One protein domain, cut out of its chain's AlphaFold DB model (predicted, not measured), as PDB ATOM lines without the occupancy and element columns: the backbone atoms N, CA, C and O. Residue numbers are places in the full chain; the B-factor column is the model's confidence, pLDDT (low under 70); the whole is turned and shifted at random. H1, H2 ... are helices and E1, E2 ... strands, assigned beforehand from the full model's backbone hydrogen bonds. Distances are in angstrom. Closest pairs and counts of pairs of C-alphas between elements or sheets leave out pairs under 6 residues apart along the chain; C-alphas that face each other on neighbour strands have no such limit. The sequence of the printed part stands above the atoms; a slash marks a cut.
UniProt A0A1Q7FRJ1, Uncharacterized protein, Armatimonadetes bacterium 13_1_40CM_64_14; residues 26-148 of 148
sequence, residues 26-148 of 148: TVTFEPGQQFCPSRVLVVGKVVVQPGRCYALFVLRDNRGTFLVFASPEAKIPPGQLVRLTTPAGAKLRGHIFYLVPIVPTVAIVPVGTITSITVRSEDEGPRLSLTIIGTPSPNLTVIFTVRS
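This is residues 26 to 148 of the 148 residues of an uncharacterized protein of Armatimonadetes bacterium 13_1_40CM_64_14 (UniProt A0A1Q7FRJ1). Two strongly twisted antiparallel sheets lie face to face as a sandwich, the strands of one crossing those of the other, and one short helix, H1, sits at one end beside the strands of the second sheet. The first sheet runs E1, E9, E10, E11, E2, E3 and the second E6, E8, E4, E5, E7; E8 runs on into E9 and so leads from one sheet to the other. The printed part has 123 residues with eleven named strands and one named helix, in the order E1 to E6, H1, E7 to E11, and its class is mostly strand. It is compact, with a radius of gyration of the C-alphas of 13.4 A, and rounded, spanning 40 by 29 by 26 A.

E1, residues 26 to 29, begins at C-alpha 26 (-52.680, 10.759, -15.415). E2, residues 40 to 43, and E3, residues 46 to 48, form a hairpin. E4, residues 54 to 61, is 20.5 A long from first to last C-alpha and bends by 51 degrees at residue 58; with E5, residues 64 to 70 and 17.3 A long, it forms another hairpin. E6 holds residues 81 to 83. H1, residues 87 to 94 and 10.9 A long, begins at C-alpha 87 (-38.674, 21.688, -46.943). E7, residues 96 to 102, is 15.9 A long, and E8 holds residues 113 to 116. E9, residues 118 to 123 and 16.5 A long, E10, residues 127 to 133 and 18.9 A long, and E11, residues 140 to 147 and 22.4 A long, follow as a meander, each strand the antiparallel neighbour of the one before. E11 ends at C-alpha 147 (-48.891, -5.395, -24.174).

In the sheet of six strands, E1 and E3 are the edge strands. N 27 of E1 is within hydrogen-bond range of O 121 of E9, at 2.9 A. E9 and E10 form a hairpin, with N 120 and O 131 at 2.8 A, and E10 and E11 form the next, with N 130 and O 142 at 2.8 A. The pairing of E11 is staggered: residues 140 to 145 pair with E10 and residues 145 to 147 with E2, where N 42 and O 145 are 2.9 A apart. Between E2 and E3, N 43 and O 46 are 3.0 A apart. In the other sheet the edge strands are E6 and E7. N 82 of E6 and O 114 of E8 are 2.9 A apart, N 58 of E4 and O 115 of E8 3.0 A, N 66 of E5 and O 59 of E4 2.8 A, and N 67 of E5 and O 100 of E7 2.9 A. The facing parts of the two sheets are 9.7 A apart centre to centre, with best planes 9 degrees apart and strands at 59 degrees. Across the sandwich, the closest C-alphas of E3 and E7 are those of Val 46 and Val 100, 6.5 A apart. E8 runs on into E9 at 64 degrees across a break of 1 residue. H1 is on the sheet of five strands at a height of 7.0 A, over none of its strands; its closest C-alphas to E6 are those of Gly 89 and Arg 83, 5.6 A apart. In H1 every O i to N i+4 pair is within hydrogen-bond range. Residues 34 to 35 make a short antiparallel pairing with residues 54 to 55 of E4.

The two C-alphas farthest apart are those of Thr 86 and Gly 125, at 40.4 A. The printed part has no cut and ends at Ser 148, the chain's last residue. No link is long. The mean pLDDT of the printed part is 92.1; residues 134 to 138, in the short link from E10 to E11, are under 70.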
ATOM      1  N   THR A  26     -52.527   9.639 -14.479       94.19
ATOM      2  CA  THR A  26     -52.680  10.759 -15.415       94.19
ATOM      3  C   THR A  26     -51.403  11.600 -15.512       94.19
ATOM      4  O   THR A  26     -50.849  11.994 -14.487       94.19
ATOM      5  N   VAL A  27     -50.952  11.911 -16.731       95.75
ATOM      6  CA  VAL A  27     -49.824  12.823 -17.012       95.75
ATOM      7  C   VAL A  27     -50.159  13.680 -18.232       95.75
ATOM      8  O   VAL A  27     -50.574  13.140 -19.255       95.75
ATOM      9  N   THR A  28     -49.958  14.996 -18.155       95.38
ATOM     10  CA  THR A  28     -50.078  15.904 -19.311       95.38
ATOM     11  C   THR A  28     -48.704  16.162 -19.923       95.38
ATOM     12  O   THR A  28     -47.743  16.411 -19.200       95.38
ATOM     13  N   PHE A  29     -48.637  16.105 -21.250       94.50
ATOM     14  CA  PHE A  29     -47.477  16.387 -22.083       94.50
ATOM     15  C   PHE A  29     -47.772  17.633 -22.917       94.50
ATOM     16  O   PHE A  29     -48.645  17.602 -23.784       94.50
ATOM     17  N   GLU A  30     -47.063  18.725 -22.650       93.12
ATOM     18  CA  GLU A  30     -47.188  19.980 -23.402       93.12
ATOM     19  C   GLU A  30     -46.474  19.921 -24.770       93.12
ATOM     20  O   GLU A  30     -45.631  19.042 -24.989       93.12
ATOM     21  N   PRO A  31     -46.757  20.843 -25.713       91.06
ATOM     22  CA  PRO A  31     -46.195  20.802 -27.058       91.06
ATOM     23  C   PRO A  31     -44.659  20.831 -27.036       91.06
ATOM     24  O   PRO A  31     -44.042  21.777 -26.548       91.06
ATOM     25  N   GLY A  32     -44.032  19.787 -27.583       87.62
ATOM     26  CA  GLY A  32     -42.574  19.606 -27.577       87.62
ATOM     27  C   GLY A  32     -42.020  18.810 -26.388       87.62
ATOM     28  O   GLY A  32     -40.833  18.476 -26.397       87.62
ATOM     29  N   GLN A  33     -42.846  18.448 -25.401       93.56
ATOM     30  CA  GLN A  33     -42.488  17.427 -24.415       93.56
ATOM     31  C   GLN A  33     -42.502  16.028 -25.049       93.56
ATOM     32  O   GLN A  33     -43.140  15.783 -26.075       93.56
ATOM     33  N   GLN A  34     -41.757  15.105 -24.440       95.06
ATOM     34  CA  GLN A  34     -41.542  13.768 -24.980       95.06
ATOM     35  C   GLN A  34     -42.417  12.738 -24.262       95.06
ATOM     36  O   GLN A  34     -42.409  12.652 -23.035       95.06
ATOM     37  N   PHE A  35     -43.128  11.918 -25.032       96.56
ATOM     38  CA  PHE A  35     -43.906  10.790 -24.530       96.56
ATOM     39  C   PHE A  35     -43.084   9.497 -24.621       96.56
ATOM     40  O   PHE A  35     -42.680   9.097 -25.712       96.56
ATOM     41  N   CYS A  36     -42.849   8.833 -23.489       96.44
ATOM     42  CA  CYS A  36     -42.037   7.616 -23.400       96.44
ATOM     43  C   CYS A  36     -42.912   6.429 -22.942       96.44
ATOM     44  O   CYS A  36     -43.129   6.275 -21.737       96.44
ATOM     45  N   PRO A  37     -43.449   5.592 -23.851       95.06
ATOM     46  CA  PRO A  37     -44.232   4.426 -23.458       95.06
ATOM     47  C   PRO A  37     -43.351   3.380 -22.764       95.06
ATOM     48  O   PRO A  37     -42.313   2.965 -23.284       95.06
ATOM     49  N   SER A  38     -43.789   2.931 -21.587       92.69
ATOM     50  CA  SER A  38     -43.108   1.911 -20.775       92.69
ATOM     51  C   SER A  38     -43.309   0.482 -21.290       92.69
ATOM     52  O   SER A  38     -42.549  -0.413 -20.935       92.69
ATOM     53  N   ARG A  39     -44.343   0.267 -22.108       95.44
ATOM     54  CA  ARG A  39     -44.807  -1.021 -22.638       95.44
ATOM     55  C   ARG A  39     -45.298  -0.838 -24.078       95.44
ATOM     56  O   ARG A  39     -45.518   0.293 -24.511       95.44
ATOM     57  N   VAL A  40     -45.463  -1.930 -24.823       97.38
ATOM     58  CA  VAL A  40     -45.934  -1.880 -26.218       97.38
ATOM     59  C   VAL A  40     -47.374  -1.362 -26.257       97.38
ATOM     60  O   VAL A  40     -48.240  -1.887 -25.554       97.38
ATOM     61  N   LEU A  41     -47.648  -0.357 -27.094       98.06
ATOM     62  CA  LEU A  41     -48.994   0.190 -27.284       98.06
ATOM     63  C   LEU A  41     -49.563  -0.257 -28.631       98.06
ATOM     64  O   LEU A  41     -48.968   0.001 -29.679       98.06
ATOM     65  N   VAL A  42     -50.731  -0.899 -28.615       98.00
ATOM     66  CA  VAL A  42     -51.381  -1.451 -29.813       98.00
ATOM     67  C   VAL A  42     -52.730  -0.782 -30.053       98.00
ATOM     68  O   VAL A  42     -53.591  -0.780 -29.171       98.00
ATOM     69  N   VAL A  43     -52.941  -0.262 -31.263       97.00
ATOM     70  CA  VAL A  43     -54.237   0.265 -31.720       97.00
ATOM     71  C   VAL A  43     -54.461  -0.087 -33.192       97.00
ATOM     72  O   VAL A  43     -53.706   0.312 -34.080       97.00
ATOM     73  N   GLY A  44     -55.490  -0.892 -33.465       94.31
ATOM     74  CA  GLY A  44     -55.732  -1.447 -34.799       94.31
ATOM     75  C   GLY A  44     -54.512  -2.214 -35.326       94.31
ATOM     76  O   GLY A  44     -54.120  -3.226 -34.756       94.31
ATOM     77  N   LYS A  45     -53.910  -1.715 -36.414       95.19
ATOM     78  CA  LYS A  45     -52.688  -2.270 -37.031       95.19
ATOM     79  C   LYS A  45     -51.394  -1.560 -36.601       95.19
ATOM     80  O   LYS A  45     -50.326  -1.910 -37.095       95.19
ATOM     81  N   VAL A  46     -51.469  -0.548 -35.734       97.31
ATOM     82  CA  VAL A  46     -50.305   0.234 -35.291       97.31
ATOM     83  C   VAL A  46     -49.790  -0.317 -33.965       97.31
ATOM     84  O   VAL A  46     -50.552  -0.468 -33.011       97.31
ATOM     85  N   VAL A  47     -48.487  -0.597 -33.919       97.56
ATOM     86  CA  VAL A  47     -47.770  -1.117 -32.748       97.56
ATOM     87  C   VAL A  47     -46.633  -0.151 -32.421       97.56
ATOM     88  O   VAL A  47     -45.588  -0.172 -33.072       97.56
ATOM     89  N   VAL A  48     -46.850   0.725 -31.438       97.44
ATOM     90  CA  VAL A  48     -45.842   1.684 -30.968       97.44
ATOM     91  C   VAL A  48     -44.943   0.979 -29.956       97.44
ATOM     92  O   VAL A  48     -45.414   0.483 -28.930       97.44
ATOM     93  N   GLN A  49     -43.649   0.915 -30.263       96.38
ATOM     94  CA  GLN A  49     -42.670   0.192 -29.452       96.38
ATOM     95  C   GLN A  49     -42.232   1.001 -28.214       96.38
ATOM     96  O   GLN A  49     -42.131   2.233 -28.302       96.38
ATOM     97  N   PRO A  50     -41.939   0.338 -27.078       94.69
ATOM     98  CA  PRO A  50     -41.303   0.949 -25.916       94.69
ATOM     99  C   PRO A  50     -39.801   1.178 -26.169       94.69
ATOM    100  O   PRO A  50     -39.294   0.974 -27.272       94.69
ATOM    101  N   GLY A  51     -39.071   1.624 -25.142       90.19
ATOM    102  CA  GLY A  51     -37.609   1.794 -25.207       90.19
ATOM    103  C   GLY A  51     -37.139   3.034 -25.976       90.19
ATOM    104  O   GLY A  51     -35.945   3.214 -26.197       90.19
ATOM    105  N   ARG A  52     -38.066   3.907 -26.379       93.31
ATOM    106  CA  ARG A  52     -37.793   5.206 -27.002       93.31
ATOM    107  C   ARG A  52     -38.886   6.203 -26.650       93.31
ATOM    108  O   ARG A  52     -40.042   5.828 -26.473       93.31
ATOM    109  N   CYS A  53     -38.505   7.469 -26.575       96.50
ATOM    110  CA  CYS A  53     -39.430   8.578 -26.407       96.50
ATOM    111  C   CYS A  53     -39.804   9.177 -27.768       96.50
ATOM    112  O   CYS A  53     -39.034   9.089 -28.728       96.50
ATOM    113  N   TYR A  54     -40.976   9.800 -27.839       97.50
ATOM    114  CA  TYR A  54     -41.548  10.356 -29.060       97.50
ATOM    115  C   TYR A  54     -41.983  11.803 -28.855       97.50
ATOM    116  O   TYR A  54     -42.560  12.139 -27.821       97.50
ATOM    117  N   ALA A  55     -41.776  12.640 -29.868       96.31
ATOM    118  CA  ALA A  55     -42.505  13.895 -29.993       96.31
ATOM    119  C   ALA A  55     -43.894  13.605 -30.591       96.31
ATOM    120  O   ALA A  55     -44.002  12.849 -31.566       96.31
ATOM    121  N   LEU A  56     -44.945  14.182 -29.997       95.75
ATOM    122  CA  LEU A  56     -46.333  13.987 -30.418       95.75
ATOM    123  C   LEU A  56     -46.837  15.172 -31.251       95.75
ATOM    124  O   LEU A  56     -46.711  16.333 -30.856       95.75
ATOM    125  N   PHE A  57     -47.442  14.862 -32.397       95.25
ATOM    126  CA  PHE A  57     -48.002  15.846 -33.327       95.25
ATOM    127  C   PHE A  57     -49.372  15.398 -33.849       95.25
ATOM    128  O   PHE A  57     -49.680  14.206 -33.848       95.25
ATOM    129  N   VAL A  58     -50.162  16.334 -34.380       94.31
ATOM    130  CA  VAL A  58     -51.270  16.009 -35.296       94.31
ATOM    131  C   VAL A  58     -50.841  16.343 -36.710       94.31
ATOM    132  O   VAL A  58     -50.411  17.465 -36.976       94.31
ATOM    133  N   LEU A  59     -50.997  15.383 -37.618       94.69
ATOM    134  CA  LEU A  59     -50.830  15.564 -39.058       94.69
ATOM    135  C   LEU A  59     -52.164  15.316 -39.754       94.69
ATOM    136  O   LEU A  59     -52.870  14.363 -39.425       94.69
ATOM    137  N   ARG A  60     -52.477  16.121 -40.768       94.38
ATOM    138  CA  ARG A  60     -53.571  15.836 -41.702       94.38
ATOM    139  C   ARG A  60     -53.076  15.924 -43.130       94.38
ATOM    140  O   ARG A  60     -52.484  16.924 -43.535       94.38
ATOM    141  N   ASP A  61     -53.357  14.891 -43.905       93.69
ATOM    142  CA  ASP A  61     -53.140  14.866 -45.348       93.69
ATOM    143  C   ASP A  61     -54.385  14.314 -46.061       93.69
ATOM    144  O   ASP A  61     -55.438  14.137 -45.448       93.69
ATOM    145  N   ASN A  62     -54.289  14.079 -47.368       93.62
ATOM    146  CA  ASN A  62     -55.419  13.630 -48.185       93.62
ATOM    147  C   ASN A  62     -55.902  12.205 -47.837       93.62
ATOM    148  O   ASN A  62     -56.937  11.784 -48.344       93.62
ATOM    149  N   ARG A  63     -55.171  11.458 -46.997       93.88
ATOM    150  CA  ARG A  63     -55.515  10.100 -46.543       93.88
ATOM    151  C   ARG A  63     -56.230  10.091 -45.191       93.88
ATOM    152  O   ARG A  63     -56.795   9.065 -44.825       93.88
ATOM    153  N   GLY A  64     -56.188  11.191 -44.434       93.75
ATOM    154  CA  GLY A  64     -56.836  11.290 -43.127       93.75
ATOM    155  C   GLY A  64     -56.140  12.238 -42.152       93.75
ATOM    156  O   GLY A  64     -55.259  13.020 -42.518       93.75
ATOM    157  N   THR A  65     -56.556  12.148 -40.889       94.06
ATOM    158  CA  THR A  65     -55.917  12.823 -39.751       94.06
ATOM    159  C   THR A  65     -55.249  11.766 -38.876       94.06
ATOM    160  O   THR A  65     -55.799  10.680 -38.687       94.06
ATOM    161  N   PHE A  66     -54.064  12.064 -38.353       95.69
ATOM    162  CA  PHE A  66     -53.235  11.110 -37.625       95.69
ATOM    163  C   PHE A  66     -52.647  11.741 -36.362       95.69
ATOM    164  O   PHE A  66     -52.111  12.851 -36.416       95.69
ATOM    165  N   LEU A  67     -52.689  10.999 -35.254       95.81
ATOM    166  CA  LEU A  67     -51.788  11.208 -34.125       95.81
ATOM    167  C   LEU A  67     -50.424  10.624 -34.515       95.81
ATOM    168  O   LEU A  67     -50.310   9.453 -34.886       95.81
ATOM    169  N   VAL A  68     -49.399  11.462 -34.473       96.88
ATOM    170  CA  VAL A  68     -48.061  11.159 -34.977       96.88
ATOM    171  C   VAL A  68     -47.119  10.903 -33.814       96.88
ATOM    172  O   VAL A  68     -47.030  11.721 -32.901       96.88
ATOM    173  N   PHE A  69     -46.359   9.816 -33.903       97.75
ATOM    174  CA  PHE A  69     -45.230   9.527 -33.026       97.75
ATOM    175  C   PHE A  69     -43.947   9.690 -33.844       97.75
ATOM    176  O   PHE A  69     -43.677   8.898 -34.754       97.75
ATOM    177  N   ALA A  70     -43.175  10.731 -33.549       97.56
ATOM    178  CA  ALA A  70     -41.970  11.097 -34.291       97.56
ATOM    179  C   ALA A  70     -40.726  11.142 -33.389       97.56
ATOM    180  O   ALA A  70     -40.829  11.059 -32.164       97.56
ATOM    181  N   SER A  71     -39.543  11.268 -33.995       96.19
ATOM    182  CA  SER A  71     -38.280  11.478 -33.276       96.19
ATOM    183  C   SER A  71     -38.361  12.680 -32.329       96.19
ATOM    184  O   SER A  71     -38.895  13.710 -32.736       96.19
ATOM    185  N   PRO A  72     -37.772  12.616 -31.119       93.31
ATOM    186  CA  PRO A  72     -37.575  13.784 -30.254       93.31
ATOM    187  C   PRO A  72     -36.806  14.946 -30.911       93.31
ATOM    188  O   PRO A  72     -36.860  16.080 -30.441       93.31
ATOM    189  N   GLU A  73     -36.082  14.674 -32.000       92.06
ATOM    190  CA  GLU A  73     -35.399  15.682 -32.821       92.06
ATOM    191  C   GLU A  73     -36.353  16.476 -33.726       92.06
ATOM    192  O   GLU A  73     -36.018  17.584 -34.155       92.06
ATOM    193  N   ALA A  74     -37.539  15.933 -34.024       93.69
ATOM    194  CA  ALA A  74     -38.573  16.652 -34.749       93.69
ATOM    195  C   ALA A  74     -39.104  17.773 -33.853       93.69
ATOM    196  O   ALA A  74     -39.673  17.523 -32.792       93.69
ATOM    197  N   LYS A  75     -38.915  19.023 -34.279       89.81
ATOM    198  CA  LYS A  75     -39.340  20.209 -33.531       89.81
ATOM    199  C   LYS A  75     -40.299  21.041 -34.369       89.81
ATOM    200  O   LYS A  75     -39.973  21.431 -35.487       89.81
ATOM    201  N   ILE A  76     -41.460  21.330 -33.791       91.81
ATOM    202  CA  ILE A  76     -42.408  22.335 -34.268       91.81
ATOM    203  C   ILE A  76     -42.676  23.268 -33.082       91.81
ATOM    204  O   ILE A  76     -43.168  22.776 -32.060       91.81
ATOM    205  N   PRO A  77     -42.340  24.570 -33.172       88.00
ATOM    206  CA  PRO A  77     -42.654  25.540 -32.129       88.00
ATOM    207  C   PRO A  77     -44.135  25.480 -31.711       88.00
ATOM    208  O   PRO A  77     -44.993  25.295 -32.579       88.00
ATOM    209  N   PRO A  78     -44.460  25.608 -30.411       86.56
ATOM    210  CA  PRO A  78     -45.843  25.581 -29.938       86.56
ATOM    211  C   PRO A  78     -46.735  26.575 -30.694       86.56
ATOM    212  O   PRO A  78     -46.347  27.719 -30.921       86.56
ATOM    213  N   GLY A  79     -47.920  26.126 -31.111       84.69
ATOM    214  CA  GLY A  79     -48.872  26.933 -31.885       84.69
ATOM    215  C   GLY A  79     -48.534  27.114 -33.374       84.69
ATOM    216  O   GLY A  79     -49.339  27.693 -34.102       84.69
ATOM    217  N   GLN A  80     -47.390  26.617 -33.863       89.62
ATOM    218  CA  GLN A  80     -47.024  26.735 -35.275       89.62
ATOM    219  C   GLN A  80     -47.547  25.562 -36.120       89.62
ATOM    220  O   GLN A  80     -47.267  24.395 -35.857       89.62
ATOM    221  N   LEU A  81     -48.220  25.889 -37.225       92.06
ATOM    222  CA  LEU A  81     -48.572  24.944 -38.286       92.06
ATOM    223  C   LEU A  81     -47.458  24.875 -39.339       92.06
ATOM    224  O   LEU A  81     -47.112  25.887 -39.952       92.06
ATOM    225  N   VAL A  82     -46.944  23.674 -39.618       95.12
ATOM    226  CA  VAL A  82     -45.979  23.442 -40.705       95.12
ATOM    227  C   VAL A  82     -46.684  22.800 -41.897       95.12
ATOM    228  O   VAL A  82     -47.302  21.743 -41.780       95.12
ATOM    229  N   ARG A  83     -46.575  23.425 -43.075       96.31
ATOM    230  CA  ARG A  83     -47.096  22.876 -44.338       96.31
ATOM    231  C   ARG A  83     -46.206  21.738 -44.835       96.31
ATOM    232  O   ARG A  83     -45.001  21.920 -45.013       96.31
ATOM    233  N   LEU A  84     -46.810  20.591 -45.134       94.56
ATOM    234  CA  LEU A  84     -46.128  19.358 -45.552       94.56
ATOM    235  C   LEU A  84     -45.432  19.456 -46.922       94.56
ATOM    236  O   LEU A  84     -44.606  18.604 -47.237       94.56
ATOM    237  N   THR A  85     -45.758  20.472 -47.723       94.75
ATOM    238  CA  THR A  85     -45.126  20.776 -49.019       94.75
ATOM    239  C   THR A  85     -43.852  21.619 -48.903       94.75
ATOM    240  O   THR A  85     -43.161  21.813 -49.896       94.75
ATOM    241  N   THR A  86     -43.530  22.140 -47.714       95.25
ATOM    242  CA  THR A  86     -42.298  22.916 -47.483       95.25
ATOM    243  C   THR A  86     -41.110  21.994 -47.186       95.25
ATOM    244  O   THR A  86     -41.323  20.877 -46.707       95.25
ATOM    245  N   PRO A  87     -39.854  22.454 -47.353       94.81
ATOM    246  CA  PRO A  87     -38.674  21.688 -46.943       94.81
ATOM    247  C   PRO A  87     -38.700  21.271 -45.461       94.81
ATOM    248  O   PRO A  87     -38.308  20.156 -45.124       94.81
ATOM    249  N   ALA A  88     -39.241  22.120 -44.577       93.56
ATOM    250  CA  ALA A  88     -39.453  21.787 -43.168       93.56
ATOM    251  C   ALA A  88     -40.466  20.640 -42.994       93.56
ATOM    252  O   ALA A  88     -40.210  19.695 -42.251       93.56
ATOM    253  N   GLY A  89     -41.583  20.676 -43.728       94.25
ATOM    254  CA  GLY A  89     -42.575  19.597 -43.755       94.25
ATOM    255  C   GLY A  89     -42.026  18.275 -44.304       94.25
ATOM    256  O   GLY A  89     -42.307  17.213 -43.748       94.25
ATOM    257  N   ALA A  90     -41.194  18.334 -45.349       93.62
ATOM    258  CA  ALA A  90     -40.496  17.172 -45.896       93.62
ATOM    259  C   ALA A  90     -39.511  16.569 -44.879       93.62
ATOM    260  O   ALA A  90     -39.533  15.358 -44.658       93.62
ATOM    261  N   LYS A  91     -38.720  17.406 -44.189       94.06
ATOM    262  CA  LYS A  91     -37.823  16.958 -43.112       94.06
ATOM    263  C   LYS A  91     -38.598  16.301 -41.965       94.06
ATOM    264  O   LYS A  91     -38.246  15.201 -41.555       94.06
ATOM    265  N   LEU A  92     -39.678  16.927 -41.487       95.38
ATOM    266  CA  LEU A  92     -40.516  16.377 -40.412       95.38
ATOM    267  C   LEU A  92     -41.082  14.997 -40.762       95.38
ATOM    268  O   LEU A  92     -41.055  14.111 -39.913       95.38
ATOM    269  N   ARG A  93     -41.527  14.781 -42.010       94.12
ATOM    270  CA  ARG A  93     -41.996  13.465 -42.484       94.12
ATOM    271  C   ARG A  93     -40.930  12.373 -42.349       94.12
ATOM    272  O   ARG A  93     -41.278  11.262 -41.964       94.12
ATOM    273  N   GLY A  94     -39.658  12.690 -42.600       94.81
ATOM    274  CA  GLY A  94     -38.534  11.762 -42.421       94.81
ATOM    275  C   GLY A  94     -38.257  11.360 -40.965       94.81
ATOM    276  O   GLY A  94     -37.575  10.370 -40.730       94.81
ATOM    277  N   HIS A  95     -38.809  12.088 -39.988       96.12
ATOM    278  CA  HIS A  95     -38.688  11.780 -38.561       96.12
ATOM    279  C   HIS A  95     -39.924  11.065 -37.974       96.12
ATOM    280  O   HIS A  95     -39.957  10.827 -36.766       96.12
ATOM    281  N   ILE A  96     -40.947  10.738 -38.774       97.25
ATOM    282  CA  ILE A  96     -42.159  10.045 -38.302       97.25
ATOM    283  C   ILE A  96     -41.903   8.536 -38.208       97.25
ATOM    284  O   ILE A  96     -41.521   7.915 -39.194       97.25
ATOM    285  N   PHE A  97     -42.191   7.937 -37.048       97.25
ATOM    286  CA  PHE A  97     -42.130   6.484 -36.851       97.25
ATOM    287  C   PHE A  97     -43.505   5.823 -36.960       97.25
ATOM    288  O   PHE A  97     -43.626   4.775 -37.589       97.25
ATOM    289  N   TYR A  98     -44.549   6.436 -36.389       97.81
ATOM    290  CA  TYR A  98     -45.905   5.879 -36.419       97.81
ATOM    291  C   TYR A  98     -46.961   6.945 -36.719       97.81
ATOM    292  O   TYR A  98     -46.883   8.080 -36.245       97.81
ATOM    293  N   LEU A  99     -47.976   6.537 -37.481       97.50
ATOM    294  CA  LEU A  99     -49.188   7.297 -37.770       97.50
ATOM    295  C   LEU A  99     -50.383   6.509 -37.236       97.50
ATOM    296  O   LEU A  99     -50.768   5.496 -37.819       97.50
ATOM    297  N   VAL A 100     -50.968   6.963 -36.131       97.31
ATOM    298  CA  VAL A 100     -52.203   6.392 -35.588       97.31
ATOM    299  C   VAL A 100     -53.388   7.144 -36.195       97.31
ATOM    300  O   VAL A 100     -53.488   8.352 -35.979       97.31
ATOM    301  N   PRO A 101     -54.274   6.490 -36.969       95.44
ATOM    302  CA  PRO A 101     -55.419   7.163 -37.568       95.44
ATOM    303  C   PRO A 101     -56.377   7.655 -36.482       95.44
ATOM    304  O   PRO A 101     -56.727   6.906 -35.569       95.44
ATOM    305  N   ILE A 102     -56.815   8.906 -36.605       93.00
ATOM    306  CA  ILE A 102     -57.812   9.518 -35.727       93.00
ATOM    307  C   ILE A 102     -58.966  10.072 -36.561       93.00
ATOM    308  O   ILE A 102     -58.761  10.634 -37.639       93.00
ATOM    309  N   VAL A 103     -60.188   9.912 -36.056       88.56
ATOM    310  CA  VAL A 103     -61.417  10.394 -36.700       88.56
ATOM    311  C   VAL A 103     -61.958  11.557 -35.870       88.56
ATOM    312  O   VAL A 103     -62.709  11.332 -34.922       88.56
ATOM    313  N   PRO A 104     -61.537  12.802 -36.150       82.69
ATOM    314  CA  PRO A 104     -62.028  13.947 -35.411       82.69
ATOM    315  C   PRO A 104     -63.432  14.337 -35.874       82.69
ATOM    316  O   PRO A 104     -63.734  14.330 -37.066       82.69
ATOM    317  N   THR A 105     -64.280  14.729 -34.925       75.44
ATOM    318  CA  THR A 105     -65.642  15.228 -35.189       75.44
ATOM    319  C   THR A 105     -65.659  16.635 -35.797       75.44
ATOM    320  O   THR A 105     -66.667  17.047 -36.362       75.44
ATOM    321  N   VAL A 106     -64.540  17.364 -35.717       75.44
ATOM    322  CA  VAL A 106     -64.334  18.700 -36.301       75.44
ATOM    323  C   VAL A 106     -62.959  18.791 -36.973       75.44
ATOM    324  O   VAL A 106     -62.074  17.970 -36.737       75.44
ATOM    325  N   ALA A 107     -62.733  19.805 -37.806       72.56
ATOM    326  CA  ALA A 107     -61.435  20.018 -38.445       72.56
ATOM    327  C   ALA A 107     -60.387  20.566 -37.450       72.56
ATOM    328  O   ALA A 107     -60.255  21.776 -37.298       72.56
ATOM    329  N   ILE A 108     -59.611  19.680 -36.811       79.62
ATOM    330  CA  ILE A 108     -58.580  20.070 -35.820       79.62
ATOM    331  C   ILE A 108     -57.385  20.793 -36.474       79.62
ATOM    332  O   ILE A 108     -56.791  21.690 -35.888       79.62
ATOM    333  N   VAL A 109     -57.022  20.417 -37.704       87.62
ATOM    334  CA  VAL A 109     -55.952  21.072 -38.475       87.62
ATOM    335  C   VAL A 109     -56.318  21.178 -39.964       87.62
ATOM    336  O   VAL A 109     -57.115  20.364 -40.461       87.62
ATOM    337  N   PRO A 110     -55.738  22.136 -40.712       91.12
ATOM    338  CA  PRO A 110     -55.842  22.188 -42.169       91.12
ATOM    339  C   PRO A 110     -55.256  20.941 -42.847       91.12
ATOM    340  O   PRO A 110     -54.300  20.335 -42.361       91.12
ATOM    341  N   VAL A 111     -55.792  20.577 -44.014       94.25
ATOM    342  CA  VAL A 111     -55.213  19.514 -44.852       94.25
ATOM    343  C   VAL A 111     -53.833  19.947 -45.355       94.25
ATOM    344  O   VAL A 111     -53.633  21.097 -45.743       94.25
ATOM    345  N   GLY A 112     -52.873  19.023 -45.350       95.19
ATOM    346  CA  GLY A 112     -51.500  19.283 -45.777       95.19
ATOM    347  C   GLY A 112     -50.636  19.949 -44.705       95.19
ATOM    348  O   GLY A 112     -49.648  20.598 -45.057       95.19
ATOM    349  N   THR A 113     -50.974  19.804 -43.418       95.25
ATOM    350  CA  THR A 113     -50.214  20.392 -42.301       95.25
ATOM    351  C   THR A 113     -49.899  19.395 -41.183       95.25
ATOM    352  O   THR A 113     -50.510  18.327 -41.085       95.25
ATOM    353  N   ILE A 114     -48.919  19.760 -40.355       94.94
ATOM    354  CA  ILE A 114     -48.568  19.113 -39.088       94.94
ATOM    355  C   ILE A 114     -48.356  20.187 -38.004       94.94
ATOM    356  O   ILE A 114     -47.809  21.252 -38.299       94.94
ATOM    357  N   THR A 115     -48.803  19.924 -36.773       93.75
ATOM    358  CA  THR A 115     -48.664  20.817 -35.602       93.75
ATOM    359  C   THR A 115     -48.284  20.041 -34.348       93.75
ATOM    360  O   THR A 115     -48.673  18.881 -34.192       93.75
ATOM    361  N   SER A 116     -47.567  20.691 -33.432       93.38
ATOM    362  CA  SER A 116     -47.412  20.222 -32.050       93.38
ATOM    363  C   SER A 116     -48.724  20.391 -31.271       93.38
ATOM    364  O   SER A 116     -49.547  21.243 -31.613       93.38
ATOM    365  N   ILE A 117     -48.948  19.521 -30.281       91.81
ATOM    366  CA  ILE A 117     -50.192  19.427 -29.496       91.81
ATOM    367  C   ILE A 117     -49.908  19.152 -28.014       91.81
ATOM    368  O   ILE A 117     -48.869  18.580 -27.688       91.81
ATOM    369  N   THR A 118     -50.858  19.500 -27.142       93.19
ATOM    370  CA  THR A 118     -50.899  19.022 -25.752       93.19
ATOM    371  C   THR A 118     -51.629  17.675 -25.702       93.19
ATOM    372  O   THR A 118     -52.688  17.505 -26.314       93.19
ATOM    373  N   VAL A 119     -51.087  16.700 -24.968       94.12
ATOM    374  CA  VAL A 119     -51.680  15.360 -24.808       94.12
ATOM    375  C   VAL A 119     -51.746  14.984 -23.339       94.12
ATOM    376  O   VAL A 119     -50.734  15.006 -22.649       94.12
ATOM    377  N   ARG A 120     -52.909  14.546 -22.860       95.75
ATOM    378  CA  ARG A 120     -53.032  13.878 -21.560       95.75
ATOM    379  C   ARG A 120     -53.024  12.371 -21.749       95.75
ATOM    380  O   ARG A 120     -53.880  11.831 -22.443       95.75
ATOM    381  N   SER A 121     -52.056  11.715 -21.125       96.19
ATOM    382  CA  SER A 121     -51.996  10.266 -20.992       96.19
ATOM    383  C   SER A 121     -52.719   9.828 -19.727       96.19
ATOM    384  O   SER A 121     -52.526  10.433 -18.673       96.19
ATOM    385  N   GLU A 122     -53.476   8.741 -19.809       96.38
ATOM    386  CA  GLU A 122     -54.078   8.045 -18.666       96.38
ATOM    387  C   GLU A 122     -53.723   6.554 -18.788       96.38
ATOM    388  O   GLU A 122     -54.184   5.891 -19.714       96.38
ATOM    389  N   ASP A 123     -52.855   6.036 -17.911       93.81
ATOM    390  CA  ASP A 123     -52.509   4.602 -17.854       93.81
ATOM    391  C   ASP A 123     -53.383   3.903 -16.801       93.81
ATOM    392  O   ASP A 123     -53.352   4.255 -15.618       93.81
ATOM    393  N   GLU A 124     -54.173   2.929 -17.250       93.38
ATOM    394  CA  GLU A 124     -55.071   2.107 -16.429       93.38
ATOM    395  C   GLU A 124     -54.468   0.728 -16.107       93.38
ATOM    396  O   GLU A 124     -55.070  -0.058 -15.377       93.38
ATOM    397  N   GLY A 125     -53.305   0.385 -16.676       91.19
ATOM    398  CA  GLY A 125     -52.700  -0.944 -16.582       91.19
ATOM    399  C   GLY A 125     -52.784  -1.726 -17.899       91.19
ATOM    400  O   GLY A 125     -51.759  -1.844 -18.574       91.19
ATOM    401  N   PRO A 126     -53.947  -2.286 -18.296       94.31
ATOM    402  CA  PRO A 126     -54.116  -3.006 -19.564       94.31
ATOM    403  C   PRO A 126     -54.445  -2.073 -20.743       94.31
ATOM    404  O   PRO A 126     -54.420  -2.492 -21.903       94.31
ATOM    405  N   ARG A 127     -54.769  -0.808 -20.454       96.25
ATOM    406  CA  ARG A 127     -55.109   0.236 -21.420       96.25
ATOM    407  C   ARG A 127     -54.344   1.509 -21.103       96.25
ATOM    408  O   ARG A 127     -54.091   1.808 -19.940       96.25
ATOM    409  N   LEU A 128     -54.026   2.253 -22.154       96.94
ATOM    410  CA  LEU A 128     -53.503   3.607 -22.057       96.94
ATOM    411  C   LEU A 128     -54.313   4.498 -22.998       96.94
ATOM    412  O   LEU A 128     -54.440   4.192 -24.186       96.94
ATOM    413  N   SER A 129     -54.880   5.578 -22.467       96.69
ATOM    414  CA  SER A 129     -55.569   6.615 -23.237       96.69
ATOM    415  C   SER A 129     -54.586   7.754 -23.533       96.69
ATOM    416  O   SER A 129     -53.813   8.143 -22.659       96.69
ATOM    417  N   LEU A 130     -54.588   8.272 -24.764       96.12
ATOM    418  CA  LEU A 130     -53.966   9.548 -25.128       96.12
ATOM    419  C   LEU A 130     -55.064  10.490 -25.613       96.12
ATOM    420  O   LEU A 130     -55.638  10.281 -26.681       96.12
ATOM    421  N   THR A 131     -55.351  11.525 -24.831       94.38
ATOM    422  CA  THR A 131     -56.361  12.540 -25.141       94.38
ATOM    423  C   THR A 131     -55.690  13.822 -25.614       94.38
ATOM    424  O   THR A 131     -54.910  14.421 -24.876       94.38
ATOM    425  N   ILE A 132     -55.995  14.252 -26.838       91.62
ATOM    426  CA  ILE A 132     -55.515  15.511 -27.421       91.62
ATOM    427  C   ILE A 132     -56.312  16.666 -26.811       91.62
ATOM    428  O   ILE A 132     -57.517  16.787 -27.059       91.62
ATOM    429  N   ILE A 133     -55.632  17.515 -26.043       86.31
ATOM    430  CA  ILE A 133     -56.210  18.665 -25.336       86.31
ATOM    431  C   ILE A 133     -55.798  19.962 -26.038       86.31
ATOM    432  O   ILE A 133     -54.701  20.069 -26.581       86.31
ATOM    433  N   GLY A 134     -56.675  20.964 -25.982       69.44
ATOM    434  CA  GLY A 134     -56.409  22.317 -26.464       69.44
ATOM    435  C   GLY A 134     -57.136  22.630 -27.767       69.44
ATOM    436  O   GLY A 134     -57.610  21.747 -28.478       69.44
ATOM    437  N   THR A 135     -57.267  23.914 -28.082       59.44
ATOM    438  CA  THR A 135     -57.987  24.359 -29.277       59.44
ATOM    439  C   THR A 135     -57.182  24.084 -30.557       59.44
ATOM    440  O   THR A 135     -55.963  24.246 -30.560       59.44
ATOM    441  N   PRO A 136     -57.834  23.683 -31.669       58.03
ATOM    442  CA  PRO A 136     -59.275  23.485 -31.854       58.03
ATOM    443  C   PRO A 136     -59.716  22.004 -31.713       58.03
ATOM    444  O   PRO A 136     -60.650  21.573 -32.386       58.03
ATOM    445  N   SER A 137     -59.049  21.201 -30.871       61.38
ATOM    446  CA  SER A 137     -59.376  19.785 -30.629       61.38
ATOM    447  C   SER A 137     -60.435  19.605 -29.527       61.38
ATOM    448  O   SER A 137     -60.165  19.918 -28.365       61.38
ATOM    449  N   PRO A 138     -61.616  19.030 -29.820       64.81
ATOM    450  CA  PRO A 138     -62.559  18.613 -28.790       64.81
ATOM    451  C   PRO A 138     -62.109  17.274 -28.184       64.81
ATOM    452  O   PRO A 138     -62.562  16.223 -28.627       64.81
ATOM    453  N   ASN A 139     -61.209  17.324 -27.190       77.88
ATOM    454  CA  ASN A 139     -60.799  16.202 -26.321       77.88
ATOM    455  C   ASN A 139     -60.738  14.832 -27.031       77.88
ATOM    456  O   ASN A 139     -61.386  13.874 -26.611       77.88
ATOM    457  N   LEU A 140     -59.995  14.738 -28.137       88.69
ATOM    458  CA  LEU A 140     -59.971  13.515 -28.933       88.69
ATOM    459  C   LEU A 140     -59.113  12.451 -28.245       88.69
ATOM    460  O   LEU A 140     -57.898  12.613 -28.145       88.69
ATOM    461  N   THR A 141     -59.736  11.359 -27.809       92.88
ATOM    462  CA  THR A 141     -59.060  10.248 -27.130       92.88
ATOM    463  C   THR A 141     -58.753   9.096 -28.080       92.88
ATOM    464  O   THR A 141     -59.629   8.582 -28.775       92.88
ATOM    465  N   VAL A 142     -57.503   8.639 -28.053       95.00
ATOM    466  CA  VAL A 142     -57.044   7.390 -28.664       95.00
ATOM    467  C   VAL A 142     -56.784   6.384 -27.549       95.00
ATOM    468  O   VAL A 142     -56.012   6.673 -26.639       95.00
ATOM    469  N   ILE A 143     -57.405   5.206 -27.613       96.81
ATOM    470  CA  ILE A 143     -57.227   4.148 -26.611       96.81
ATOM    471  C   ILE A 143     -56.346   3.043 -27.195       96.81
ATOM    472  O   ILE A 143     -56.674   2.444 -28.221       96.81
ATOM    473  N   PHE A 144     -55.245   2.757 -26.510       97.94
ATOM    474  CA  PHE A 144     -54.314   1.686 -26.837       97.94
ATOM    475  C   PHE A 144     -54.531   0.496 -25.901       97.94
ATOM    476  O   PHE A 144     -54.734   0.661 -24.698       97.94
ATOM    477  N   THR A 145     -54.422  -0.717 -26.442       97.81
ATOM    478  CA  THR A 145     -54.194  -1.919 -25.629       97.81
ATOM    479  C   THR A 145     -52.717  -1.970 -25.270       97.81
ATOM    480  O   THR A 145     -51.869  -1.893 -26.162       97.81
ATOM    481  N   VAL A 146     -52.403  -2.120 -23.988       96.69
ATOM    482  CA  VAL A 146     -51.021  -2.256 -23.525       96.69
ATOM    483  C   VAL A 146     -50.626  -3.732 -23.558       96.69
ATOM    484  O   VAL A 146     -51.373  -4.590 -23.083       96.69
ATOM    485  N   ARG A 147     -49.463  -4.043 -24.131       94.19
ATOM    486  CA  ARG A 147     -48.891  -5.395 -24.174       94.19
ATOM    487  C   ARG A 147     -47.550  -5.424 -23.436       94.19
ATOM    488  O   ARG A 147     -46.765  -4.481 -23.535       94.19
ATOM    489  N   SER A 148     -47.351  -6.496 -22.672       81.88
ATOM    490  CA  SER A 148     -46.088  -6.913 -22.049       81.88
ATOM    491  C   SER A 148     -45.204  -7.622 -23.066       81.88
ATOM    492  O   SER A 148     -45.770  -8.534 -23.715       81.88
TER     493      SER A 148